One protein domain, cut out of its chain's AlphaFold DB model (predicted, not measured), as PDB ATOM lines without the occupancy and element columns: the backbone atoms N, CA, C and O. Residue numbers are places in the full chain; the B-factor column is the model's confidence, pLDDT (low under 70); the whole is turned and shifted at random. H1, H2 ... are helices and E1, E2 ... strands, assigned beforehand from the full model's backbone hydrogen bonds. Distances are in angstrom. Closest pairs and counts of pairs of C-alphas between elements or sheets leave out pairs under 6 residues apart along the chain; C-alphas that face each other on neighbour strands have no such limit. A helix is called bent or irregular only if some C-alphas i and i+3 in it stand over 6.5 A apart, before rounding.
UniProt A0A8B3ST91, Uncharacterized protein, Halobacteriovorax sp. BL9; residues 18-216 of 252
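This is residues 18 to 216 of the 252 residues of an uncharacterized protein of Halobacteriovorax sp. BL9 (UniProt A0A8B3ST91). What does the model look like? It is an elongated helical body in two parts: at one end H1, H2 and H3 pack on the long helix H8, with a small sheet of E1 and E2 beside H2, and at the other end H4, H5 and H7 make a bundle, with H6 crossing H7. What is printed? There are 199 residues with eight named helices and two named strands, in the order E1, H1 to H8, E2; the class is mostly helix, and the sheet E1 - E2 is antiparallel. How compact is it? It is only just compact, close to loose, with a radius of gyration of the C-alphas of 19.5 A and spans of 64 by 37 by 24 A.

What pairs with the first strand? E1, residues 23 to 25, is the antiparallel neighbour of E2, residues 210 to 212, with N 24 and O 211 2.8 A apart, within hydrogen-bond range. What touches the long H8, residues 172 to 200? With residues 180 to 187 alone it touches H1, residues 31 to 42, at a steep tilt of 59 degrees, closest at C-alphas 180 and 40, 6.8 A. It also touches H2, residues 48 to 57, closest at C-alphas 195 and 57, 5.3 A, and H3, residues 64 to 77, closest at C-alphas 186 and 74, 6.1 A. What is the bundle? H4, residues 91 to 102, H5, residues 109 to 127, and H7, residues 149 to 168, are up and down, each running against the one before; H4 and H5 form a helical hairpin at a shallow tilt of 12 degrees, closest at C-alphas 101 and 115, 6.4 A. H7 touches H5, closest at C-alphas 161 and 118, 6.7 A, and is about perpendicular to H6, residues 130 to 139, which it touches, closest at C-alphas 151 and 130, 6.4 A. Are the helix backbones complete? Every O i to N i+4 pair is within hydrogen-bond range in H1 to H6, against 14 of 16 in H7 and 24 of 25 in H8.

Where do the first and last elements lie? C-alpha 23 begins E1 at (197.046, 217.510, 93.704), and C-alpha 212 ends E2 at (193.561, 220.593, 92.507). Which helices are long? H8 measures 42.4 A, H7 29.3 A and H5 28.0 A; H7 is only just irregular, C-alphas 160 and 163 being 6.9 A apart, with a kink of 39 degrees near residue 161.

How far does it reach? The two C-alphas farthest apart, those of Asp 142 and Asp 216, are 67.1 A apart. Is it unbroken? The printed part has no cut, and the link H3 to H4, 13 residues, is long. Where is confidence low? Under 70 are residues 59 to 63, 81 to 85, 141, 143, 201 to 208 and 213 to 216.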
ATOM      1  N   PRO A  18     195.206 209.054  87.030       74.44
ATOM      2  CA  PRO A  18     195.494 210.059  88.046       74.44
ATOM      3  C   PRO A  18     197.001 210.302  88.178       74.44
ATOM      4  O   PRO A  18     197.801 209.365  88.105       74.44
ATOM      5  N   SER A  19     197.406 211.553  88.387       79.06
ATOM      6  CA  SER A  19     198.821 211.925  88.511       79.06
ATOM      7  C   SER A  19     199.108 212.741  89.772       79.06
ATOM      8  O   SER A  19     198.288 213.499  90.269       79.06
ATOM      9  N   GLU A  20     200.329 212.643  90.300       79.31
ATOM     10  CA  GLU A  20     200.741 213.413  91.483       79.31
ATOM     11  C   GLU A  20     200.700 214.919  91.246       79.31
ATOM     12  O   GLU A  20     200.469 215.698  92.165       79.31
ATOM     13  N   LYS A  21     200.912 215.341  89.994       78.06
ATOM     14  CA  LYS A  21     200.928 216.757  89.606       78.06
ATOM     15  C   LYS A  21     199.543 217.401  89.676       78.06
ATOM     16  O   LYS A  21     199.440 218.617  89.530       78.06
ATOM     17  N   GLU A  22     198.506 216.601  89.873       76.25
ATOM     18  CA  GLU A  22     197.104 217.007  89.898       76.25
ATOM     19  C   GLU A  22     196.725 217.577  91.261       76.25
ATOM     20  O   GLU A  22     195.940 218.516  91.336       76.25
ATOM     21  N   ILE A  23     197.359 217.099  92.335       83.44
ATOM     22  CA  ILE A  23     197.046 217.510  93.704       83.44
ATOM     23  C   ILE A  23     198.192 218.346  94.274       83.44
ATOM     24  O   ILE A  23     199.344 217.920  94.335       83.44
ATOM     25  N   LYS A  24     197.868 219.550  94.746       85.38
ATOM     26  CA  LYS A  24     198.770 220.407  95.517       85.38
ATOM     27  C   LYS A  24     198.339 220.429  96.974       85.38
ATOM     28  O   LYS A  24     197.169 220.642  97.282       85.38
ATOM     29  N   PHE A  25     199.320 220.276  97.853       86.81
ATOM     30  CA  PHE A  25     199.151 220.348  99.299       86.81
ATOM     31  C   PHE A  25     199.849 221.595  99.827       86.81
ATOM     32  O   PHE A  25     200.970 221.900  99.405       86.81
ATOM     33  N   ALA A  26     199.218 222.283 100.771       83.38
ATOM     34  CA  ALA A  26     199.891 223.298 101.562       83.38
ATOM     35  C   ALA A  26     201.030 222.666 102.389       83.38
ATOM     36  O   ALA A  26     200.997 221.482 102.736       83.38
ATOM     37  N   SER A  27     202.058 223.456 102.709       81.31
ATOM     38  CA  SER A  27     203.257 222.985 103.425       81.31
ATOM     39  C   SER A  27     202.966 222.458 104.829       81.31
ATOM     40  O   SER A  27     203.739 221.669 105.364       81.31
ATOM     41  N   ASN A  28     201.856 222.893 105.414       78.56
ATOM     42  CA  ASN A  28     201.410 222.509 106.739       78.56
ATOM     43  C   ASN A  28     200.489 221.286 106.738       78.56
ATOM     44  O   ASN A  28     200.020 220.939 107.805       78.56
ATOM     45  N   VAL A  29     200.194 220.625 105.616       85.00
ATOM     46  CA  VAL A  29     199.363 219.409 105.643       85.00
ATOM     47  C   VAL A  29     200.147 218.244 106.249       85.00
ATOM     48  O   VAL A  29     201.277 217.978 105.834       85.00
ATOM     49  N   SER A  30     199.531 217.512 107.188       87.31
ATOM     50  CA  SER A  30     200.115 216.296 107.772       87.31
ATOM     51  C   SER A  30     200.683 215.358 106.689       87.31
ATOM     52  O   SER A  30     199.962 214.994 105.748       87.31
ATOM     53  N   PRO A  31     201.940 214.887 106.825       90.31
ATOM     54  CA  PRO A  31     202.529 213.927 105.893       90.31
ATOM     55  C   PRO A  31     201.716 212.636 105.759       90.31
ATOM     56  O   PRO A  31     201.702 212.029 104.693       90.31
ATOM     57  N   TYR A  32     201.021 212.223 106.823       92.50
ATOM     58  CA  TYR A  32     200.147 211.051 106.796       92.50
ATOM     59  C   TYR A  32     198.919 211.271 105.932       92.50
ATOM     60  O   TYR A  32     198.579 210.404 105.130       92.50
ATOM     61  N   LEU A  33     198.282 212.433 106.070       92.12
ATOM     62  CA  LEU A  33     197.119 212.780 105.266       92.12
ATOM     63  C   LEU A  33     197.505 212.921 103.789       92.12
ATOM     64  O   LEU A  33     196.834 212.370 102.921       92.12
ATOM     65  N   LYS A  34     198.622 213.603 103.513       92.56
ATOM     66  CA  LYS A  34     199.161 213.753 102.159       92.56
ATOM     67  C   LYS A  34     199.409 212.398 101.494       92.56
ATOM     68  O   LYS A  34     198.920 212.164 100.391       92.56
ATOM     69  N   ASP A  35     200.154 211.514 102.157       95.19
ATOM     70  CA  ASP A  35     200.493 210.207 101.593       95.19
ATOM     71  C   ASP A  35     199.244 209.337 101.400       95.19
ATOM     72  O   ASP A  35     199.162 208.614 100.408       95.19
ATOM     73  N   LEU A  36     198.268 209.420 102.318       96.31
ATOM     74  CA  LEU A  36     196.995 208.696 102.231       96.31
ATOM     75  C   LEU A  36     196.205 209.103 100.985       96.31
ATOM     76  O   LEU A  36     195.772 208.244 100.217       96.31
ATOM     77  N   ILE A  37     196.050 210.409 100.775       94.44
ATOM     78  CA  ILE A  37     195.312 210.963  99.637       94.44
ATOM     79  C   ILE A  37     196.017 210.617  98.332       94.44
ATOM     80  O   ILE A  37     195.371 210.127  97.411       94.44
ATOM     81  N   LEU A  38     197.335 210.829  98.255       94.25
ATOM     82  CA  LEU A  38     198.106 210.517  97.053       94.25
ATOM     83  C   LEU A  38     198.035 209.030  96.703       94.25
ATOM     84  O   LEU A  38     197.764 208.696  95.554       94.25
ATOM     85  N   GLU A  39     198.238 208.131  97.669       96.12
ATOM     86  CA  GLU A  39     198.177 206.692  97.402       96.12
ATOM     87  C   GLU A  39     196.795 206.271  96.886       96.12
ATOM     88  O   GLU A  39     196.708 205.549  95.890       96.12
ATOM     89  N   LEU A  40     195.715 206.726  97.529       95.88
ATOM     90  CA  LEU A  40     194.357 206.380  97.112       95.88
ATOM     91  C   LEU A  40     194.000 206.982  95.752       95.88
ATOM     92  O   LEU A  40     193.395 206.296  94.929       95.88
ATOM     93  N   TYR A  41     194.397 208.228  95.501       91.94
ATOM     94  CA  TYR A  41     194.116 208.919  94.248       91.94
ATOM     95  C   TYR A  41     194.848 208.274  93.069       91.94
ATOM     96  O   TYR A  41     194.217 207.910  92.082       91.94
ATOM     97  N   LEU A  42     196.158 208.027  93.193       90.75
ATOM     98  CA  LEU A  42     196.966 207.391  92.142       90.75
ATOM     99  C   LEU A  42     196.534 205.959  91.827       90.75
ATOM    100  O   LEU A  42     196.727 205.480  90.713       90.75
ATOM    101  N   ASN A  43     195.934 205.272  92.799       91.38
ATOM    102  CA  ASN A  43     195.377 203.934  92.610       91.38
ATOM    103  C   ASN A  43     193.874 203.952  92.271       91.38
ATOM    104  O   ASN A  43     193.227 202.905  92.365       91.38
ATOM    105  N   SER A  44     193.321 205.110  91.893       88.88
ATOM    106  CA  SER A  44     191.921 205.299  91.487       88.88
ATOM    107  C   SER A  44     190.898 204.788  92.511       88.88
ATOM    108  O   SER A  44     189.837 204.283  92.143       88.88
ATOM    109  N   LYS A  45     191.228 204.861  93.806       93.94
ATOM    110  CA  LYS A  45     190.334 204.480  94.912       93.94
ATOM    111  C   LYS A  45     189.475 205.633  95.411       93.94
ATOM    112  O   LYS A  45     188.443 205.369  96.014       93.94
ATOM    113  N   ILE A  46     189.903 206.865  95.154       91.56
ATOM    114  CA  ILE A  46     189.130 208.083  95.384       91.56
ATOM    115  C   ILE A  46     189.170 208.949  94.127       91.56
ATOM    116  O   ILE A  46     190.122 208.906  93.345       91.56
ATOM    117  N   THR A  47     188.124 209.735  93.946       86.56
ATOM    118  CA  THR A  47     187.927 210.669  92.844       86.56
ATOM    119  C   THR A  47     188.476 212.051  93.178       86.56
ATOM    120  O   THR A  47     188.752 212.388  94.329       86.56
ATOM    121  N   GLN A  48     188.600 212.886  92.148       82.81
ATOM    122  CA  GLN A  48     188.950 214.294  92.309       82.81
ATOM    123  C   GLN A  48     187.948 215.030  93.217       82.81
ATOM    124  O   GLN A  48     188.354 215.808  94.076       82.81
ATOM    125  N   GLU A  49     186.654 214.754  93.056       83.56
ATOM    126  CA  GLU A  49     185.577 215.349  93.853       83.56
ATOM    127  C   GLU A  49     185.725 215.020  95.345       83.56
ATOM    128  O   GLU A  49     185.665 215.913  96.187       83.56
ATOM    129  N   GLU A  50     186.029 213.765  95.684       88.06
ATOM    130  CA  GLU A  50     186.260 213.353  97.075       88.06
ATOM    131  C   GLU A  50     187.473 214.055  97.706       88.06
ATOM    132  O   GLU A  50     187.452 214.365  98.900       88.06
ATOM    133  N   VAL A  51     188.509 214.359  96.916       87.69
ATOM    134  CA  VAL A  51     189.666 215.151  97.369       87.69
ATOM    135  C   VAL A  51     189.270 216.604  97.643       87.69
ATOM    136  O   VAL A  51     189.703 217.161  98.655       87.69
ATOM    137  N   VAL A  52     188.435 217.212  96.790       82.56
ATOM    138  CA  VAL A  52     187.908 218.573  97.017       82.56
ATOM    139  C   VAL A  52     187.079 218.615  98.296       82.56
ATOM    140  O   VAL A  52     187.348 219.447  99.157       82.56
ATOM    141  N   ILE A  53     186.133 217.686  98.458       83.94
ATOM    142  CA  ILE A  53     185.253 217.615  99.635       83.94
ATOM    143  C   ILE A  53     186.074 217.472 100.921       83.94
ATOM    144  O   ILE A  53     185.812 218.155 101.913       83.94
ATOM    145  N   LEU A  54     187.098 216.612 100.919       87.50
ATOM    146  CA  LEU A  54     188.011 216.494 102.055       87.50
ATOM    147  C   LEU A  54     188.740 217.821 102.323       87.50
ATOM    148  O   LEU A  54     188.848 218.237 103.475       87.50
ATOM    149  N   GLY A  55     189.221 218.484 101.267       82.25
ATOM    150  CA  GLY A  55     189.869 219.792 101.333       82.25
ATOM    151  C   GLY A  55     188.990 220.875 101.961       82.25
ATOM    152  O   GLY A  55     189.482 221.671 102.754       82.25
ATOM    153  N   GLU A  56     187.690 220.874 101.664       78.94
ATOM    154  CA  GLU A  56     186.710 221.784 102.269       78.94
ATOM    155  C   GLU A  56     186.429 221.456 103.742       78.94
ATOM    156  O   GLU A  56     186.225 222.361 104.554       78.94
ATOM    157  N   ASN A  57     186.453 220.170 104.108       79.25
ATOM    158  CA  ASN A  57     186.284 219.721 105.492       79.25
ATOM    159  C   ASN A  57     187.514 219.999 106.374       79.25
ATOM    160  O   ASN A  57     187.401 219.983 107.602       79.25
ATOM    161  N   LEU A  58     188.678 220.282 105.779       78.44
ATOM    162  CA  LEU A  58     189.858 220.776 106.489       78.44
ATOM    163  C   LEU A  58     189.651 222.249 106.872       78.44
ATOM    164  O   LEU A  58     190.157 223.166 106.226       78.44
ATOM    165  N   LEU A  59     188.894 222.490 107.945       65.00
ATOM    166  CA  LEU A  59     188.792 223.827 108.521       65.00
ATOM    167  C   LEU A  59     190.140 224.281 109.098       65.00
ATOM    168  O   LEU A  59     190.909 223.495 109.651       65.00
ATOM    169  N   ALA A  60     190.416 225.580 109.005       59.34
ATOM    170  CA  ALA A  60     191.613 226.161 109.593       59.34
ATOM    171  C   ALA A  60     191.563 226.235 111.132       59.34
ATOM    172  O   ALA A  60     190.512 226.543 111.692       59.34
ATOM    173  N   PRO A  61     192.721 226.121 111.800       54.31
ATOM    174  CA  PRO A  61     193.666 225.027 111.668       54.31
ATOM    175  C   PRO A  61     193.174 223.885 112.566       54.31
ATOM    176  O   PRO A  61     193.360 223.925 113.783       54.31
ATOM    177  N   ILE A  62     192.536 222.861 111.998       60.00
ATOM    178  CA  ILE A  62     192.484 221.586 112.715       60.00
ATOM    179  C   ILE A  62     193.937 221.191 112.952       60.00
ATOM    180  O   ILE A  62     194.737 221.150 112.015       60.00
ATOM    181  N   ASP A  63     194.269 220.983 114.221       69.00
ATOM    182  CA  ASP A  63     195.599 220.595 114.645       69.00
ATOM    183  C   ASP A  63     196.052 219.394 113.803       69.00
ATOM    184  O   ASP A  63     195.377 218.361 113.757       69.00
ATOM    185  N   ASN A  64     197.163 219.533 113.077       74.50
ATOM    186  CA  ASN A  64     197.704 218.413 112.310       74.50
ATOM    187  C   ASN A  64     197.975 217.216 113.211       74.50
ATOM    188  O   ASN A  64     197.863 216.082 112.745       74.50
ATOM    189  N   ASP A  65     198.263 217.471 114.487       78.56
ATOM    190  CA  ASP A  65     198.436 216.433 115.485       78.56
ATOM    191  C   ASP A  65     197.117 215.684 115.698       78.56
ATOM    192  O   ASP A  65     197.113 214.457 115.732       78.56
ATOM    193  N   PHE A  66     195.970 216.373 115.725       81.50
ATOM    194  CA  PHE A  66     194.659 215.719 115.781       81.50
ATOM    195  C   PHE A  66     194.404 214.834 114.556       81.50
ATOM    196  O   PHE A  66     193.942 213.698 114.698       81.50
ATOM    197  N   ILE A  67     194.719 215.318 113.352       84.62
ATOM    198  CA  ILE A  67     194.538 214.541 112.115       84.62
ATOM    199  C   ILE A  67     195.450 213.316 112.122       84.62
ATOM    200  O   ILE A  67     194.993 212.205 111.850       84.62
ATOM    201  N   GLU A  68     196.728 213.495 112.454       88.62
ATOM    202  CA  GLU A  68     197.688 212.398 112.527       88.62
ATOM    203  C   GLU A  68     197.265 211.367 113.574       88.62
ATOM    204  O   GLU A  68     197.252 210.172 113.277       88.62
ATOM    205  N   LEU A  69     196.833 211.810 114.757       87.88
ATOM    206  CA  LEU A  69     196.304 210.935 115.799       87.88
ATOM    207  C   LEU A  69     195.061 210.180 115.323       87.88
ATOM    208  O   LEU A  69     194.989 208.971 115.523       87.88
ATOM    209  N   SER A  70     194.119 210.841 114.643       87.56
ATOM    210  CA  SER A  70     192.929 210.182 114.092       87.56
ATOM    211  C   SER A  70     193.300 209.122 113.053       87.56
ATOM    212  O   SER A  70     192.703 208.043 113.039       87.56
ATOM    213  N   ILE A  71     194.279 209.400 112.186       92.25
ATOM    214  CA  ILE A  71     194.769 208.431 111.201       92.25
ATOM    215  C   ILE A  71     195.431 207.251 111.922       92.25
ATOM    216  O   ILE A  71     195.079 206.103 111.655       92.25
ATOM    217  N   MET A  72     196.364 207.511 112.845       90.75
ATOM    218  CA  MET A  72     197.103 206.462 113.561       90.75
ATOM    219  C   MET A  72     196.170 205.587 114.401       90.75
ATOM    220  O   MET A  72     196.286 204.364 114.371       90.75
ATOM    221  N   ASP A  73     195.221 206.193 115.115       90.31
ATOM    222  CA  ASP A  73     194.236 205.473 115.922       90.31
ATOM    223  C   ASP A  73     193.374 204.551 115.051       90.31
ATOM    224  O   ASP A  73     193.187 203.379 115.383       90.31
ATOM    225  N   THR A  74     192.927 205.035 113.888       90.44
ATOM    226  CA  THR A  74     192.144 204.227 112.940       90.44
ATOM    227  C   THR A  74     192.974 203.074 112.368       90.44
ATOM    228  O   THR A  74     192.511 201.933 112.332       90.44
ATOM    229  N   VAL A  75     194.227 203.337 111.983       91.38
ATOM    230  CA  VAL A  75     195.181 202.324 111.498       91.38
ATOM    231  C   VAL A  75     195.394 201.220 112.535       91.38
ATOM    232  O   VAL A  75     195.338 200.037 112.197       91.38
ATOM    233  N   LEU A  76     195.609 201.579 113.803       86.94
ATOM    234  CA  LEU A  76     195.840 200.607 114.873       86.94
ATOM    235  C   LEU A  76     194.581 199.800 115.188       86.94
ATOM    236  O   LEU A  76     194.659 198.588 115.371       86.94
ATOM    237  N   LYS A  77     193.414 200.452 115.209       85.94
ATOM    238  CA  LYS A  77     192.120 199.808 115.484       85.94
ATOM    239  C   LYS A  77     191.564 199.007 114.305       85.94
ATOM    240  O   LYS A  77     190.558 198.310 114.459       85.94
ATOM    241  N   THR A  78     192.197 199.085 113.135       81.50
ATOM    242  CA  THR A  78     191.747 198.380 111.933       81.50
ATOM    243  C   THR A  78     191.700 196.881 112.197       81.50
ATOM    244  O   THR A  78     192.726 196.231 112.397       81.50
ATOM    245  N   LYS A  79     190.484 196.321 112.160       77.44
ATOM    246  CA  LYS A  79     190.221 194.879 112.293       77.44
ATOM    247  C   LYS A  79     190.899 194.247 113.516       77.44
ATOM    248  O   LYS A  79     191.232 193.062 113.491       77.44
ATOM    249  N   THR A  80     191.084 195.015 114.595       75.94
ATOM    250  CA  THR A  80     191.614 194.488 115.853       75.94
ATOM    251  C   THR A  80     190.622 193.479 116.420       75.94
ATOM    252  O   THR A  80     189.510 193.828 116.824       75.94
ATOM    253  N   THR A  81     191.002 192.204 116.445       61.72
ATOM    254  CA  THR A  81     190.188 191.152 117.053       61.72
ATOM    255  C   THR A  81     190.533 191.017 118.530       61.72
ATOM    256  O   THR A  81     191.700 191.055 118.909       61.72
ATOM    257  N   LYS A  82     189.520 190.795 119.379       57.72
ATOM    258  CA  LYS A  82     189.746 190.379 120.777       57.72
ATOM    259  C   LYS A  82     190.282 188.946 120.879       57.72
ATOM    260  O   LYS A  82     190.817 188.564 121.914       57.72
ATOM    261  N   GLU A  83     190.130 188.156 119.816       58.62
ATOM    262  CA  GLU A  83     190.730 186.831 119.714       58.62
ATOM    263  C   GLU A  83     192.216 186.954 119.376       58.62
ATOM    264  O   GLU A  83     192.593 187.345 118.267       58.62
ATOM    265  N   TYR A  84     193.053 186.605 120.350       59.88
ATOM    266  CA  TYR A  84     194.493 186.504 120.170       59.88
ATOM    267  C   TYR A  84     194.805 185.258 119.351       59.88
ATOM    268  O   TYR A  84     194.762 184.138 119.865       59.88
ATOM    269  N   LYS A  85     195.161 185.441 118.079       67.44
ATOM    270  CA  LYS A  85     195.878 184.387 117.360       67.44
ATOM    271  C   LYS A  85     197.353 184.588 117.649       67.44
ATOM    272  O   LYS A  85     197.866 185.694 117.507       67.44
ATOM    273  N   HIS A  86     198.018 183.529 118.096       73.44
ATOM    274  CA  HIS A  86     199.443 183.598 118.375       73.44
ATOM    275  C   HIS A  86     200.209 184.070 117.136       73.44
ATOM    276  O   HIS A  86     200.032 183.532 116.040       73.44
ATOM    277  N   ILE A  87     201.072 185.063 117.340       79.94
ATOM    278  CA  ILE A  87     202.107 185.452 116.393       79.94
ATOM    279  C   ILE A  87     203.435 185.216 117.088       79.94
ATOM    280  O   ILE A  87     203.676 185.754 118.169       79.94
ATOM    281  N   ASP A  88     204.286 184.410 116.467       84.19
ATOM    282  CA  ASP A  88     205.654 184.230 116.928       84.19
ATOM    283  C   ASP A  88     206.475 185.476 116.579       84.19
ATOM    284  O   ASP A  88     206.825 185.713 115.420       84.19
ATOM    285  N   ILE A  89     206.727 186.308 117.588       89.25
ATOM    286  CA  ILE A  89     207.525 187.524 117.454       89.25
ATOM    287  C   ILE A  89     208.998 187.120 117.531       89.25
ATOM    288  O   ILE A  89     209.553 186.918 118.611       89.25
ATOM    289  N   SER A  90     209.625 186.979 116.363       91.19
ATOM    290  CA  SER A  90     211.010 186.527 116.213       91.19
ATOM    291  C   SER A  90     211.799 187.393 115.227       91.19
ATOM    292  O   SER A  90     211.228 188.091 114.385       91.19
ATOM    293  N   GLN A  91     213.135 187.317 115.289       93.44
ATOM    294  CA  GLN A  91     214.002 187.983 114.307       93.44
ATOM    295  C   GLN A  91     213.709 187.501 112.875       93.44
ATOM    296  O   GLN A  91     213.812 188.272 111.925       93.44
ATOM    297  N   GLY A  92     213.308 186.233 112.720       95.19
ATOM    298  CA  GLY A  92     212.893 185.675 111.434       95.19
ATOM    299  C   GLY A  92     211.680 186.402 110.856       95.19
ATOM    300  O   GLY A  92     211.725 186.816 109.700       95.19
ATOM    301  N   LEU A  93     210.644 186.631 111.676       93.81
ATOM    302  CA  LEU A  93     209.464 187.401 111.273       93.81
ATOM    303  C   LEU A  93     209.835 188.839 110.891       93.81
ATOM    304  O   LEU A  93     209.365 189.343 109.874       93.81
ATOM    305  N   PHE A  94     210.690 189.495 111.678       96.31
ATOM    306  CA  PHE A  94     211.144 190.853 111.373       96.31
ATOM    307  C   PHE A  94     211.839 190.925 110.007       96.31
ATOM    308  O   PHE A  94     211.447 191.727 109.162       96.31
ATOM    309  N   ASN A  95     212.799 190.031 109.755       96.75
ATOM    310  CA  ASN A  95     213.540 189.982 108.492       96.75
ATOM    311  C   ASN A  95     212.633 189.629 107.294       96.75
ATOM    312  O   ASN A  95     212.863 190.095 106.177       96.75
ATOM    313  N   GLU A  96     211.620 188.777 107.496       95.62
ATOM    314  CA  GLU A  96     210.600 188.473 106.484       95.62
ATOM    315  C   GLU A  96     209.818 189.739 106.119       95.62
ATOM    316  O   GLU A  96     209.753 190.118 104.948       95.62
ATOM    317  N   LEU A  97     209.264 190.424 107.119       96.06
ATOM    318  CA  LEU A  97     208.453 191.616 106.903       96.06
ATOM    319  C   LEU A  97     209.265 192.769 106.317       96.06
ATOM    320  O   LEU A  97     208.764 193.466 105.440       96.06
ATOM    321  N   GLU A  98     210.518 192.948 106.734       96.81
ATOM    322  CA  GLU A  98     211.418 193.954 106.166       96.81
ATOM    323  C   GLU A  98     211.551 193.785 104.646       96.81
ATOM    324  O   GLU A  98     211.365 194.740 103.885       96.81
ATOM    325  N   LYS A  99     211.758 192.546 104.180       95.69
ATOM    326  CA  LYS A  99     211.794 192.224 102.745       95.69
ATOM    327  C   LYS A  99     210.464 192.516 102.060       95.69
ATOM    328  O   LYS A  99     210.455 193.018 100.938       95.69
ATOM    329  N   GLU A 100     209.343 192.207 102.703       94.50
ATOM    330  CA  GLU A 100     208.020 192.462 102.129       94.50
ATOM    331  C   GLU A 100     207.692 193.957 102.022       94.50
ATOM    332  O   GLU A 100     207.095 194.378 101.028       94.50
ATOM    333  N   VAL A 101     208.146 194.780 102.969       94.19
ATOM    334  CA  VAL A 101     208.001 196.243 102.910       94.19
ATOM    335  C   VAL A 101     208.817 196.843 101.767       94.19
ATOM    336  O   VAL A 101     208.321 197.727 101.062       94.19
ATOM    337  N   LEU A 102     210.029 196.338 101.521       92.56
ATOM    338  CA  LEU A 102     210.858 196.772 100.390       92.56
ATOM    339  C   LEU A 102     210.218 196.457  99.028       92.56
ATOM    340  O   LEU A 102     210.427 197.197  98.069       92.56
ATOM    341  N   LYS A 103     209.399 195.402  98.946       92.75
ATOM    342  CA  LYS A 103     208.681 194.994  97.725       92.75
ATOM    343  C   LYS A 103     207.413 195.806  97.442       92.75
ATOM    344  O   LYS A 103     206.757 195.550  96.434       92.75
ATOM    345  N   LEU A 104     207.004 196.730  98.313       92.62
ATOM    346  CA  LEU A 104     205.822 197.555  98.057       92.62
ATOM    347  C   LEU A 104     206.061 198.498  96.864       92.62
ATOM    348  O   LEU A 104     207.113 199.135  96.756       92.62
ATOM    349  N   ASN A 105     205.058 198.625  95.988       88.94
ATOM    350  CA  ASN A 105     205.120 199.479  94.794       88.94
ATOM    351  C   ASN A 105     205.452 200.938  95.147       88.94
ATOM    352  O   ASN A 105     205.170 201.402  96.252       88.94
ATOM    353  N   GLN A 106     206.061 201.679  94.215       83.25
ATOM    354  CA  GLN A 106     206.455 203.080  94.433       83.25
ATOM    355  C   GLN A 106     205.271 203.983  94.804       83.25
ATOM    356  O   GLN A 106     205.393 204.738  95.758       83.25
ATOM    357  N   GLU A 107     204.116 203.769  94.176       86.06
ATOM    358  CA  GLU A 107     202.864 204.515  94.395       86.06
ATOM    359  C   GLU A 107     202.178 204.232  95.751       86.06
ATOM    360  O   GLU A 107     201.184 204.869  96.087       86.06
ATOM    361  N   MET A 108     202.680 203.273  96.541       93.44
ATOM    362  CA  MET A 108     202.120 202.887  97.847       93.44
ATOM    363  C   MET A 108     202.726 203.734  98.984       93.44
ATOM    364  O   MET A 108     203.363 203.198  99.900       93.44
ATOM    365  N   TYR A 109     202.606 205.061  98.883       93.56
ATOM    366  CA  TYR A 109     203.211 206.037  99.798       93.56
ATOM    367  C   TYR A 109     202.815 205.835 101.265       93.56
ATOM    368  O   TYR A 109     203.674 205.638 102.134       93.56
ATOM    369  N   PHE A 110     201.514 205.842 101.538       96.81
ATOM    370  CA  PHE A 110     200.950 205.710 102.873       96.81
ATOM    371  C   PHE A 110     201.225 204.333 103.461       96.81
ATOM    372  O   PHE A 110     201.767 204.218 104.561       96.81
ATOM    373  N   SER A 111     200.954 203.278 102.696       96.69
ATOM    374  CA  SER A 111     201.189 201.898 103.107       96.69
ATOM    375  C   SER A 111     202.653 201.649 103.458       96.69
ATOM    376  O   SER A 111     202.935 200.982 104.451       96.69
ATOM    377  N   LYS A 112     203.607 202.217 102.706       95.88
ATOM    378  CA  LYS A 112     205.036 202.146 103.052       95.88
ATOM    379  C   LYS A 112     205.345 202.854 104.361       95.88
ATOM    380  O   LYS A 112     206.117 202.327 105.163       95.88
ATOM    381  N   ARG A 113     204.774 204.039 104.585       95.44
ATOM    382  CA  ARG A 113     204.972 204.792 105.831       95.44
ATOM    383  C   ARG A 113     204.432 204.022 107.035       95.44
ATOM    384  O   ARG A 113     205.148 203.892 108.027       95.44
ATOM    385  N   ILE A 114     203.216 203.482 106.936       95.56
ATOM    386  CA  ILE A 114     202.612 202.653 107.986       95.56
ATOM    387  C   ILE A 114     203.440 201.392 108.209       95.56
ATOM    388  O   ILE A 114     203.841 201.121 109.337       95.56
ATOM    389  N   ALA A 115     203.794 200.665 107.150       95.31
ATOM    390  CA  ALA A 115     204.544 199.423 107.282       95.31
ATOM    391  C   ALA A 115     205.930 199.627 107.920       95.31
ATOM    392  O   ALA A 115     206.360 198.799 108.717       95.31
ATOM    393  N   LYS A 116     206.605 200.753 107.652       94.88
ATOM    394  CA  LYS A 116     207.848 201.128 108.349       94.88
ATOM    395  C   LYS A 116     207.636 201.390 109.844       94.88
ATOM    396  O   LYS A 116     208.474 200.974 110.639       94.88
ATOM    397  N   LYS A 117     206.537 202.051 110.235       94.12
ATOM    398  CA  LYS A 117     206.184 202.219 111.658       94.12
ATOM    399  C   LYS A 117     205.897 200.867 112.320       94.12
ATOM    400  O   LYS A 117     206.488 200.576 113.349       94.12
ATOM    401  N   ILE A 118     205.119 200.002 111.670       92.25
ATOM    402  CA  ILE A 118     204.832 198.642 112.157       92.25
ATOM    403  C   ILE A 118     206.116 197.814 112.326       92.25
ATOM    404  O   ILE A 118     206.259 197.102 113.318       92.25
ATOM    405  N   LEU A 119     207.072 197.913 111.394       94.75
ATOM    406  CA  LEU A 119     208.380 197.263 111.530       94.75
ATOM    407  C   LEU A 119     209.159 197.788 112.736       94.75
ATOM    408  O   LEU A 119     209.749 196.995 113.467       94.75
ATOM    409  N   LYS A 120     209.147 199.104 112.963       95.12
ATOM    410  CA  LYS A 120     209.777 199.702 114.142       95.12
ATOM    411  C   LYS A 120     209.151 199.161 115.429       95.12
ATOM    412  O   LYS A 120     209.886 198.677 116.285       95.12
ATOM    413  N   ASP A 121     207.822 199.162 115.524       93.06
ATOM    414  CA  ASP A 121     207.094 198.657 116.694       93.06
ATOM    415  C   ASP A 121     207.398 197.171 116.940       93.06
ATOM    416  O   ASP A 121     207.621 196.749 118.073       93.06
ATOM    417  N   LEU A 122     207.487 196.368 115.874       93.69
ATOM    418  CA  LEU A 122     207.895 194.968 115.971       93.69
ATOM    419  C   LEU A 122     209.331 194.819 116.498       93.69
ATOM    420  O   LEU A 122     209.587 193.953 117.335       93.69
ATOM    421  N   GLY A 123     210.255 195.664 116.037       94.06
ATOM    422  CA  GLY A 123     211.627 195.722 116.546       94.06
ATOM    423  C   GLY A 123     211.683 196.051 118.039       94.06
ATOM    424  O   GLY A 123     212.412 195.405 118.790       94.06
ATOM    425  N   GLU A 124     210.855 196.988 118.502       94.31
ATOM    426  CA  GLU A 124     210.736 197.311 119.928       94.31
ATOM    427  C   GLU A 124     210.213 196.111 120.734       94.31
ATOM    428  O   GLU A 124     210.770 195.784 121.788       94.31
ATOM    429  N   LEU A 125     209.206 195.390 120.223       92.81
ATOM    430  CA  LEU A 125     208.688 194.176 120.867       92.81
ATOM    431  C   LEU A 125     209.736 193.059 120.972       92.81
ATOM    432  O   LEU A 125     209.744 192.349 121.976       92.81
ATOM    433  N   LEU A 126     210.635 192.920 119.990       91.44
ATOM    434  CA  LEU A 126     211.723 191.933 120.026       91.44
ATOM    435  C   LEU A 126     212.704 192.168 121.176       91.44
ATOM    436  O   LEU A 126     213.237 191.216 121.746       91.44
ATOM    437  N   THR A 127     212.933 193.431 121.526       90.44
ATOM    438  CA  THR A 127     213.841 193.817 122.618       90.44
ATOM    439  C   THR A 127     213.167 193.842 123.990       90.44
ATOM    440  O   THR A 127     213.833 194.013 125.012       90.44
ATOM    441  N   ASN A 128     211.846 193.660 124.040       92.19
ATOM    442  CA  ASN A 128     211.077 193.749 125.270       92.19
ATOM    443  C   ASN A 128     211.292 192.511 126.162       92.19
ATOM    444  O   ASN A 128     211.169 191.369 125.718       92.19
ATOM    445  N   GLN A 129     211.555 192.728 127.452       89.94
ATOM    446  CA  GLN A 129     211.788 191.651 128.423       89.94
ATOM    447  C   GLN A 129     210.568 190.722 128.587       89.94
ATOM    448  O   GLN A 129     210.733 189.509 128.740       89.94
ATOM    449  N   THR A 130     209.351 191.261 128.452       91.88
ATOM    450  CA  THR A 130     208.078 190.528 128.548       91.88
ATOM    451  C   THR A 130     207.861 189.553 127.380       91.88
ATOM    452  O   THR A 130     207.009 188.670 127.465       91.88
ATOM    453  N   LEU A 131     208.665 189.613 126.308       90.62
ATOM    454  CA  LEU A 131     208.586 188.654 125.199       90.62
ATOM    455  C   LEU A 131     208.827 187.207 125.661       90.62
ATOM    456  O   LEU A 131     208.165 186.279 125.191       90.62
ATOM    457  N   ARG A 132     209.747 186.993 126.612       86.88
ATOM    458  CA  ARG A 132     210.008 185.654 127.171       86.88
ATOM    459  C   ARG A 132     208.786 185.113 127.907       86.88
ATOM    460  O   ARG A 132     208.436 183.945 127.740       86.88
ATOM    461  N   GLU A 133     208.122 185.972 128.676       88.12
ATOM    462  CA  GLU A 133     206.897 185.633 129.402       88.12
ATOM    463  C   GLU A 133     205.743 185.336 128.450       88.12
ATOM    464  O   GLU A 133     205.041 184.346 128.638       88.12
ATOM    465  N   TYR A 134     205.591 186.134 127.391       88.62
ATOM    466  CA  TYR A 134     204.616 185.904 126.327       88.62
ATOM    467  C   TYR A 134     204.813 184.543 125.651       88.62
ATOM    468  O   TYR A 134     203.872 183.753 125.552       88.62
ATOM    469  N   ASN A 135     206.050 184.216 125.270       86.94
ATOM    470  CA  ASN A 135     206.374 182.934 124.648       86.94
ATOM    471  C   ASN A 135     206.110 181.747 125.587       86.94
ATOM    472  O   ASN A 135     205.618 180.708 125.145       86.94
ATOM    473  N   ALA A 136     206.403 181.891 126.882       85.81
ATOM    474  CA  ALA A 136     206.088 180.873 127.882       85.81
ATOM    475  C   ALA A 136     204.575 180.749 128.132       85.81
ATOM    476  O   ALA A 136     204.073 179.644 128.325       85.81
ATOM    477  N   TYR A 137     203.846 181.867 128.120       86.44
ATOM    478  CA  TYR A 137     202.397 181.913 128.307       86.44
ATOM    479  C   TYR A 137     201.662 181.170 127.190       86.44
ATOM    480  O   TYR A 137     200.831 180.312 127.468       86.44
ATOM    481  N   ILE A 138     202.026 181.414 125.933       81.44
ATOM    482  CA  ILE A 138     201.383 180.766 124.780       81.44
ATOM    483  C   ILE A 138     201.686 179.275 124.696       81.44
ATOM    484  O   ILE A 138     200.824 178.495 124.303       81.44
ATOM    485  N   LYS A 139     202.908 178.871 125.054       81.88
ATOM    486  CA  LYS A 139     203.302 177.456 125.077       81.88
ATOM    487  C   LYS A 139     202.710 176.697 126.264       81.88
ATOM    488  O   LYS A 139     202.800 175.471 126.294       81.88
ATOM    489  N   SER A 140     202.151 177.394 127.253       80.38
ATOM    490  CA  SER A 140     201.593 176.741 128.431       80.38
ATOM    491  C   SER A 140     200.288 176.018 128.092       80.38
ATOM    492  O   SER A 140     199.407 176.550 127.423       80.38
ATOM    493  N   THR A 141     200.164 174.780 128.561       66.50
ATOM    494  CA  THR A 141     198.939 173.972 128.462       66.50
ATOM    495  C   THR A 141     197.910 174.327 129.539       66.50
ATOM    496  O   THR A 141     196.771 173.861 129.482       66.50
ATOM    497  N   ASP A 142     198.293 175.160 130.510       73.75
ATOM    498  CA  ASP A 142     197.435 175.610 131.599       73.75
ATOM    499  C   ASP A 142     196.475 176.709 131.128       73.75
ATOM    500  O   ASP A 142     196.816 177.891 131.049       73.75
ATOM    501  N   ARG A 143     195.234 176.303 130.850       63.91
ATOM    502  CA  ARG A 143     194.153 177.192 130.404       63.91
ATOM    503  C   ARG A 143     193.678 178.181 131.476       63.91
ATOM    504  O   ARG A 143     192.948 179.107 131.135       63.91
ATOM    505  N   ASN A 144     194.074 178.006 132.740       72.06
ATOM    506  CA  ASN A 144     193.654 178.857 133.856       72.06
ATOM    507  C   ASN A 144     194.712 179.894 134.254       72.06
ATOM    508  O   ASN A 144     194.450 180.743 135.116       72.06
ATOM    509  N   LYS A 145     195.898 179.854 133.638       78.50
ATOM    510  CA  LYS A 145     196.968 180.807 133.917       78.50
ATOM    511  C   LYS A 145     196.518 182.215 133.530       78.50
ATOM    512  O   LYS A 145     196.339 182.529 132.359       78.50
ATOM    513  N   LYS A 146     196.341 183.088 134.524       81.75
ATOM    514  CA  LYS A 146     196.024 184.501 134.286       81.75
ATOM    515  C   LYS A 146     197.277 185.243 133.832       81.75
ATOM    516  O   LYS A 146     198.340 185.097 134.433       81.75
ATOM    517  N   ALA A 147     197.141 186.061 132.792       83.62
ATOM    518  CA  ALA A 147     198.201 186.966 132.379       83.62
ATOM    519  C   ALA A 147     198.415 188.059 133.440       83.62
ATOM    520  O   ALA A 147     197.453 188.595 133.997       83.62
ATOM    521  N   SER A 148     199.676 188.414 133.701       88.69
ATOM    522  CA  SER A 148     200.002 189.606 134.488       88.69
ATOM    523  C   SER A 148     199.506 190.869 133.766       88.69
ATOM    524  O   SER A 148     199.179 190.842 132.573       88.69
ATOM    525  N   LYS A 149     199.449 192.005 134.472       91.12
ATOM    526  CA  LYS A 149     199.070 193.290 133.860       91.12
ATOM    527  C   LYS A 149     200.027 193.671 132.723       91.12
ATOM    528  O   LYS A 149     199.570 194.084 131.661       91.12
ATOM    529  N   GLU A 150     201.326 193.489 132.936       91.38
ATOM    530  CA  GLU A 150     202.375 193.775 131.949       91.38
ATOM    531  C   GLU A 150     202.268 192.854 130.733       91.38
ATOM    532  O   GLU A 150     202.241 193.331 129.598       91.38
ATOM    533  N   LEU A 151     202.074 191.550 130.955       89.94
ATOM    534  CA  LEU A 151     201.841 190.597 129.873       89.94
ATOM    535  C   LEU A 151     200.561 190.924 129.092       89.94
ATOM    536  O   LEU A 151     200.557 190.865 127.868       89.94
ATOM    537  N   SER A 152     199.489 191.332 129.773       88.81
ATOM    538  CA  SER A 152     198.243 191.748 129.114       88.81
ATOM    539  C   SER A 152     198.448 192.988 128.239       88.81
ATOM    540  O   SER A 152     197.941 193.050 127.121       88.81
ATOM    541  N   GLN A 153     199.222 193.972 128.708       90.25
ATOM    542  CA  GLN A 153     199.587 195.144 127.906       90.25
ATOM    543  C   GLN A 153     200.444 194.756 126.696       90.25
ATOM    544  O   GLN A 153     200.220 195.270 125.601       90.25
ATOM    545  N   PHE A 154     201.385 193.830 126.871       90.69
ATOM    546  CA  PHE A 154     202.211 193.307 125.787       90.69
ATOM    547  C   PHE A 154     201.370 192.566 124.732       90.69
ATOM    548  O   PHE A 154     201.489 192.837 123.539       90.69
ATOM    549  N   MET A 155     200.447 191.704 125.166       87.81
ATOM    550  CA  MET A 155     199.499 191.013 124.287       87.81
ATOM    551  C   MET A 155     198.604 191.993 123.518       87.81
ATOM    552  O   MET A 155     198.406 191.813 122.317       87.81
ATOM    553  N   ASN A 156     198.120 193.054 124.172       87.56
ATOM    554  CA  ASN A 156     197.367 194.123 123.511       87.56
ATOM    555  C   ASN A 156     198.200 194.835 122.433       87.56
ATOM    556  O   ASN A 156     197.689 195.135 121.362       87.56
ATOM    557  N   ARG A 157     199.492 195.091 122.672       89.31
ATOM    558  CA  ARG A 157     200.363 195.678 121.635       89.31
ATOM    559  C   ARG A 157     200.475 194.761 120.420       89.31
ATOM    560  O   ARG A 157     200.353 195.229 119.295       89.31
ATOM    561  N   ILE A 158     200.636 193.455 120.639       89.19
ATOM    562  CA  ILE A 158     200.689 192.471 119.548       89.19
ATOM    563  C   ILE A 158     199.374 192.431 118.762       89.19
ATOM    564  O   ILE A 158     199.414 192.350 117.533       89.19
ATOM    565  N   SER A 159     198.216 192.515 119.426       87.38
ATOM    566  CA  SER A 159     196.923 192.440 118.731       87.38
ATOM    567  C   SER A 159     196.699 193.607 117.764       87.38
ATOM    568  O   SER A 159     196.141 193.390 116.689       87.38
ATOM    569  N   TYR A 160     197.205 194.807 118.071       88.81
ATOM    570  CA  TYR A 160     197.181 195.941 117.138       88.81
ATOM    571  C   TYR A 160     198.063 195.721 115.899       88.81
ATOM    572  O   TYR A 160     197.717 196.155 114.802       88.81
ATOM    573  N   LEU A 161     199.183 195.005 116.036       90.12
ATOM    574  CA  LEU A 161     200.081 194.719 114.909       90.12
ATOM    575  C   LEU A 161     199.619 193.524 114.067       90.12
ATOM    576  O   LEU A 161     200.014 193.391 112.908       90.12
ATOM    577  N   GLN A 162     198.780 192.648 114.625       89.62
ATOM    578  CA  GLN A 162     198.422 191.366 114.023       89.62
ATOM    579  C   GLN A 162     197.860 191.492 112.608       89.62
ATOM    580  O   GLN A 162     198.300 190.778 111.702       89.62
ATOM    581  N   PHE A 163     196.903 192.397 112.412       91.06
ATOM    582  CA  PHE A 163     196.290 192.624 111.106       91.06
ATOM    583  C   PHE A 163     197.330 193.048 110.058       91.06
ATOM    584  O   PHE A 163     197.346 192.528 108.937       91.06
ATOM    585  N   TRP A 164     198.238 193.948 110.435       91.94
ATOM    586  CA  TRP A 164     199.275 194.481 109.557       91.94
ATOM    587  C   TRP A 164     200.325 193.430 109.205       91.94
ATOM    588  O   TRP A 164     200.640 193.252 108.029       91.94
ATOM    589  N   ILE A 165     200.785 192.661 110.195       92.62
ATOM    590  CA  ILE A 165     201.701 191.530 109.992       92.62
ATOM    591  C   ILE A 165     201.089 190.534 109.002       92.62
ATOM    592  O   ILE A 165     201.716 190.171 108.010       92.62
ATOM    593  N   GLN A 166     199.841 190.119 109.230       92.06
ATOM    594  CA  GLN A 166     199.160 189.173 108.346       92.06
ATOM    595  C   GLN A 166     198.968 189.736 106.937       92.06
ATOM    596  O   GLN A 166     199.124 189.006 105.962       92.06
ATOM    597  N   THR A 167     198.657 191.026 106.815       93.19
ATOM    598  CA  THR A 167     198.477 191.691 105.521       93.19
ATOM    599  C   THR A 167     199.778 191.764 104.727       93.19
ATOM    600  O   THR A 167     199.769 191.471 103.532       93.19
ATOM    601  N   LEU A 168     200.904 192.085 105.369       94.25
ATOM    602  CA  LEU A 168     202.207 192.176 104.703       94.25
ATOM    603  C   LEU A 168     202.703 190.828 104.164       94.25
ATOM    604  O   LEU A 168     203.351 190.804 103.116       94.25
ATOM    605  N   ARG A 169     202.336 189.726 104.828       93.25
ATOM    606  CA  ARG A 169     202.668 188.345 104.429       93.25
ATOM    607  C   ARG A 169     201.791 187.790 103.302       93.25
ATOM    608  O   ARG A 169     202.040 186.688 102.818       93.25
ATOM    609  N   LYS A 170     200.746 188.511 102.879       94.00
ATOM    610  CA  LYS A 170     199.908 188.088 101.746       94.00
ATOM    611  C   LYS A 170     200.685 188.161 100.422       94.00
ATOM    612  O   LYS A 170     201.571 189.006 100.280       94.00
ATOM    613  N   PRO A 171     200.295 187.365  99.407       93.88
ATOM    614  CA  PRO A 171     200.815 187.507  98.047       93.88
ATOM    615  C   PRO A 171     200.643 188.934  97.514       93.88
ATOM    616  O   PRO A 171     199.658 189.597  97.837       93.88
ATOM    617  N   ALA A 172     201.561 189.395  96.658       89.75
ATOM    618  CA  ALA A 172     201.663 190.802  96.253       89.75
ATOM    619  C   ALA A 172     200.342 191.421  95.751       89.75
ATOM    620  O   ALA A 172     199.974 192.506  96.202       89.75
ATOM    621  N   ALA A 173     199.606 190.726  94.875       86.38
ATOM    622  CA  ALA A 173     198.329 191.212  94.344       86.38
ATOM    623  C   ALA A 173     197.263 191.361  95.445       86.38
ATOM    624  O   ALA A 173     196.657 192.422  95.602       86.38
ATOM    625  N   THR A 174     197.081 190.326  96.270       93.12
ATOM    626  CA  THR A 174     196.122 190.330  97.385       93.12
ATOM    627  C   THR A 174     196.510 191.336  98.466       93.12
ATOM    628  O   THR A 174     195.642 191.982  99.055       93.12
ATOM    629  N   ARG A 175     197.811 191.491  98.728       94.31
ATOM    630  CA  ARG A 175     198.355 192.477  99.660       94.31
ATOM    631  C   ARG A 175     198.041 193.893  99.203       94.31
ATOM    632  O   ARG A 175     197.495 194.648 100.000       94.31
ATOM    633  N   LYS A 176     198.344 194.236  97.942       93.50
ATOM    634  CA  LYS A 176     198.063 195.567  97.381       93.50
ATOM    635  C   LYS A 176     196.591 195.921  97.570       93.50
ATOM    636  O   LYS A 176     196.286 196.958  98.142       93.50
ATOM    637  N   GLN A 177     195.695 195.025  97.160       94.06
ATOM    638  CA  GLN A 177     194.260 195.271  97.273       94.06
ATOM    639  C   GLN A 177     193.803 195.393  98.736       94.06
ATOM    640  O   GLN A 177     193.085 196.328  99.061       94.06
ATOM    641  N   THR A 178     194.287 194.522  99.635       94.62
ATOM    642  CA  THR A 178     193.957 194.609 101.074       94.62
ATOM    643  C   THR A 178     194.391 195.950 101.673       94.62
ATOM    644  O   THR A 178     193.629 196.549 102.422       94.62
ATOM    645  N   LEU A 179     195.605 196.413 101.354       95.38
ATOM    646  CA  LEU A 179     196.135 197.682 101.851       95.38
ATOM    647  C   LEU A 179     195.316 198.866 101.339       95.38
ATOM    648  O   LEU A 179     194.928 199.713 102.133       95.38
ATOM    649  N   LEU A 180     194.996 198.895 100.044       95.62
ATOM    650  CA  LEU A 180     194.178 199.960  99.463       95.62
ATOM    651  C   LEU A 180     192.772 200.009 100.070       95.62
ATOM    652  O   LEU A 180     192.283 201.094 100.367       95.62
ATOM    653  N   ASP A 181     192.141 198.856 100.293       95.06
ATOM    654  CA  ASP A 181     190.805 198.796 100.899       95.06
ATOM    655  C   ASP A 181     190.829 199.282 102.354       95.06
ATOM    656  O   ASP A 181     189.953 200.031 102.778       95.06
ATOM    657  N   THR A 182     191.868 198.915 103.107       95.00
ATOM    658  CA  THR A 182     192.092 199.450 104.455       95.00
ATOM    659  C   THR A 182     192.360 200.953 104.437       95.00
ATOM    660  O   THR A 182     191.814 201.682 105.257       95.00
ATOM    661  N   ASN A 183     193.166 201.446 103.502       96.25
ATOM    662  CA  ASN A 183     193.465 202.873 103.406       96.25
ATOM    663  C   ASN A 183     192.211 203.677 103.049       96.25
ATOM    664  O   ASN A 183     192.006 204.758 103.592       96.25
ATOM    665  N   LEU A 184     191.330 203.128 102.209       96.31
ATOM    666  CA  LEU A 184     190.037 203.736 101.908       96.31
ATOM    667  C   LEU A 184     189.137 203.797 103.154       96.31
ATOM    668  O   LEU A 184     188.485 204.811 103.390       96.31
ATOM    669  N   GLU A 185     189.130 202.754 103.987       94.38
ATOM    670  CA  GLU A 185     188.433 202.767 105.281       94.38
ATOM    671  C   GLU A 185     188.967 203.882 106.195       94.38
ATOM    672  O   GLU A 185     188.183 204.668 106.731       94.38
ATOM    673  N   VAL A 186     190.295 204.013 106.306       94.69
ATOM    674  CA  VAL A 186     190.945 205.093 107.067       94.69
ATOM    675  C   VAL A 186     190.538 206.464 106.525       94.69
ATOM    676  O   VAL A 186     190.129 207.328 107.299       94.69
ATOM    677  N   PHE A 187     190.594 206.658 105.206       95.00
ATOM    678  CA  PHE A 187     190.174 207.899 104.554       95.00
ATOM    679  C   PHE A 187     188.721 208.252 104.878       95.00
ATOM    680  O   PHE A 187     188.442 209.379 105.278       95.00
ATOM    681  N   ASN A 188     187.806 207.288 104.779       93.19
ATOM    682  CA  ASN A 188     186.386 207.509 105.047       93.19
ATOM    683  C   ASN A 188     186.123 207.904 106.505       93.19
ATOM    684  O   ASN A 188     185.321 208.802 106.767       93.19
ATOM    685  N   VAL A 189     186.811 207.268 107.460       90.88
ATOM    686  CA  VAL A 189     186.716 207.626 108.885       90.88
ATOM    687  C   VAL A 189     187.244 209.038 109.124       90.88
ATOM    688  O   VAL A 189     186.570 209.839 109.771       90.88
ATOM    689  N   VAL A 190     188.410 209.369 108.566       90.06
ATOM    690  CA  VAL A 190     189.014 210.702 108.696       90.06
ATOM    691  C   VAL A 190     188.109 211.765 108.083       90.06
ATOM    692  O   VAL A 190     187.786 212.739 108.757       90.06
ATOM    693  N   ASN A 191     187.630 211.565 106.854       89.56
ATOM    694  CA  ASN A 191     186.743 212.509 106.180       89.56
ATOM    695  C   ASN A 191     185.448 212.724 106.974       89.56
ATOM    696  O   ASN A 191     185.019 213.857 107.171       89.56
ATOM    697  N   ARG A 192     184.859 211.652 107.520       88.88
ATOM    698  CA  ARG A 192     183.677 211.755 108.383       88.88
ATOM    699  C   ARG A 192     183.956 212.562 109.652       88.88
ATOM    700  O   ARG A 192     183.139 213.404 110.019       88.88
ATOM    701  N   ASN A 193     185.082 212.319 110.320       86.06
ATOM    702  CA  ASN A 193     185.463 213.058 111.525       86.06
ATOM    703  C   ASN A 193     185.676 214.546 111.215       86.06
ATOM    704  O   ASN A 193     185.181 215.404 111.947       86.06
ATOM    705  N   LEU A 194     186.343 214.849 110.100       84.69
ATOM    706  CA  LEU A 194     186.549 216.215 109.624       84.69
ATOM    707  C   LEU A 194     185.228 216.891 109.252       84.69
ATOM    708  O   LEU A 194     185.025 218.038 109.617       84.69
ATOM    709  N   GLN A 195     184.293 216.185 108.614       85.06
ATOM    710  CA  GLN A 195     182.968 216.722 108.295       85.06
ATOM    711  C   GLN A 195     182.157 217.070 109.555       85.06
ATOM    712  O   GLN A 195     181.393 218.034 109.573       85.06
ATOM    713  N   VAL A 196     182.287 216.283 110.627       83.38
ATOM    714  CA  VAL A 196     181.643 216.601 111.912       83.38
ATOM    715  C   VAL A 196     182.285 217.839 112.535       83.38
ATOM    716  O   VAL A 196     181.564 218.739 112.961       83.38
ATOM    717  N   ALA A 197     183.619 217.911 112.538       78.12
ATOM    718  CA  ALA A 197     184.355 219.073 113.033       78.12
ATOM    719  C   ALA A 197     184.100 220.334 112.186       78.12
ATOM    720  O   ALA A 197     184.061 221.445 112.713       78.12
ATOM    721  N   SER A 198     183.871 220.180 110.878       76.06
ATOM    722  CA  SER A 198     183.642 221.306 109.976       76.06
ATOM    723  C   SER A 198     182.283 221.973 110.182       76.06
ATOM    724  O   SER A 198     182.134 223.178 109.994       76.06
ATOM    725  N   ARG A 199     181.289 221.215 110.654       74.56
ATOM    726  CA  ARG A 199     179.966 221.743 111.021       74.56
ATOM    727  C   ARG A 199     179.977 222.559 112.313       74.56
ATOM    728  O   ARG A 199     179.056 223.338 112.530       74.56
ATOM    729  N   THR A 200     180.971 222.359 113.176       70.69
ATOM    730  CA  THR A 200     181.058 223.006 114.493       70.69
ATOM    731  C   THR A 200     182.046 224.175 114.533       70.69
ATOM    732  O   THR A 200     182.006 224.959 115.479       70.69
ATOM    733  N   GLY A 201     182.920 224.317 113.530       62.66
ATOM    734  CA  GLY A 201     183.912 225.393 113.451       62.66
ATOM    735  C   GLY A 201     183.398 226.690 112.810       62.66
ATOM    736  O   GLY A 201     182.514 226.685 111.953       62.66
ATOM    737  N   ASN A 202     183.991 227.825 113.197       56.34
ATOM    738  CA  ASN A 202     183.725 229.128 112.578       56.34
ATOM    739  C   ASN A 202     184.194 229.132 111.109       56.34
ATOM    740  O   ASN A 202     185.385 229.020 110.831       56.34
ATOM    741  N   GLN A 203     183.272 229.346 110.164       56.72
ATOM    742  CA  GLN A 203     183.536 229.320 108.713       56.72
ATOM    743  C   GLN A 203     184.386 230.495 108.178       56.72
ATOM    744  O   GLN A 203     184.637 230.584 106.976       56.72
ATOM    745  N   ASN A 204     184.839 231.403 109.046       51.16
ATOM    746  CA  ASN A 204     185.463 232.670 108.648       51.16
ATOM    747  C   ASN A 204     186.939 232.556 108.225       51.16
ATOM    748  O   ASN A 204     187.522 233.542 107.784       51.16
ATOM    749  N   THR A 205     187.545 231.369 108.296       53.06
ATOM    750  CA  THR A 205     188.925 231.120 107.846       53.06
ATOM    751  C   THR A 205     188.968 229.960 106.855       53.06
ATOM    752  O   THR A 205     189.269 228.822 107.210       53.06
ATOM    753  N   LYS A 206     188.670 230.253 105.583       54.56
ATOM    754  CA  LYS A 206     188.856 229.317 104.463       54.56
ATOM    755  C   LYS A 206     190.333 229.283 104.052       54.56
ATOM    756  O   LYS A 206     190.742 229.976 103.127       54.56
ATOM    757  N   GLY A 207     191.148 228.507 104.763       59.53
ATOM    758  CA  GLY A 207     192.481 228.146 104.276       59.53
ATOM    759  C   GLY A 207     192.361 227.097 103.167       59.53
ATOM    760  O   GLY A 207     191.669 226.104 103.349       59.53
ATOM    761  N   GLN A 208     193.016 227.296 102.020       66.56
ATOM    762  CA  GLN A 208     193.124 226.249 100.997       66.56
ATOM    763  C   GLN A 208     194.286 225.311 101.350       66.56
ATOM    764  O   GLN A 208     195.445 225.613 101.068       66.56
ATOM    765  N   TYR A 209     193.979 224.183 101.995       74.88
ATOM    766  CA  TYR A 209     194.974 223.175 102.394       74.88
ATOM    767  C   TYR A 209     195.290 222.177 101.281       74.88
ATOM    768  O   TYR A 209     196.420 221.700 101.157       74.88
ATOM    769  N   ILE A 210     194.285 221.873 100.462       75.88
ATOM    770  CA  ILE A 210     194.388 220.999  99.301       75.88
ATOM    771  C   ILE A 210     193.767 221.751  98.133       75.88
ATOM    772  O   ILE A 210     192.654 222.259  98.231       75.88
ATOM    773  N   SER A 211     194.501 221.836  97.033       74.69
ATOM    774  CA  SER A 211     194.016 222.432  95.792       74.69
ATOM    775  C   SER A 211     194.306 221.484  94.647       74.69
ATOM    776  O   SER A 211     195.354 220.835  94.628       74.69
ATOM    777  N   ILE A 212     193.396 221.423  93.690       75.00
ATOM    778  CA  ILE A 212     193.561 220.593  92.507       75.00
ATOM    779  C   ILE A 212     194.021 221.506  91.383       75.00
ATOM    780  O   ILE A 212     193.420 222.550  91.130       75.00
ATOM    781  N   ASN A 213     195.137 221.153  90.755       68.44
ATOM    782  CA  ASN A 213     195.529 221.805  89.520       68.44
ATOM    783  C   ASN A 213     194.509 221.415  88.461       68.44
ATOM    784  O   ASN A 213     194.286 220.230  88.244       68.44
ATOM    785  N   ASP A 214     193.923 222.397  87.790       60.25
ATOM    786  CA  ASP A 214     193.028 222.131  86.674       60.25
ATOM    787  C   ASP A 214     193.838 221.546  85.503       60.25
ATOM    788  O   ASP A 214     194.499 222.253  84.737       60.25
ATOM    789  N   ILE A 215     193.890 220.216  85.439       54.56
ATOM    790  CA  ILE A 215     194.672 219.487  84.441       54.56
ATOM    791  C   ILE A 215     194.061 219.643  83.067       54.56
ATOM    792  O   ILE A 215     194.813 219.619  82.099       54.56
ATOM    793  N   ASP A 216     192.753 219.853  82.963       55.22
ATOM    794  CA  ASP A 216     192.110 220.125  81.686       55.22
ATOM    795  C   ASP A 216     192.481 221.521  81.197       55.22
ATOM    796  O   ASP A 216     192.812 221.661  80.025       55.22
TER     797      ASP A 216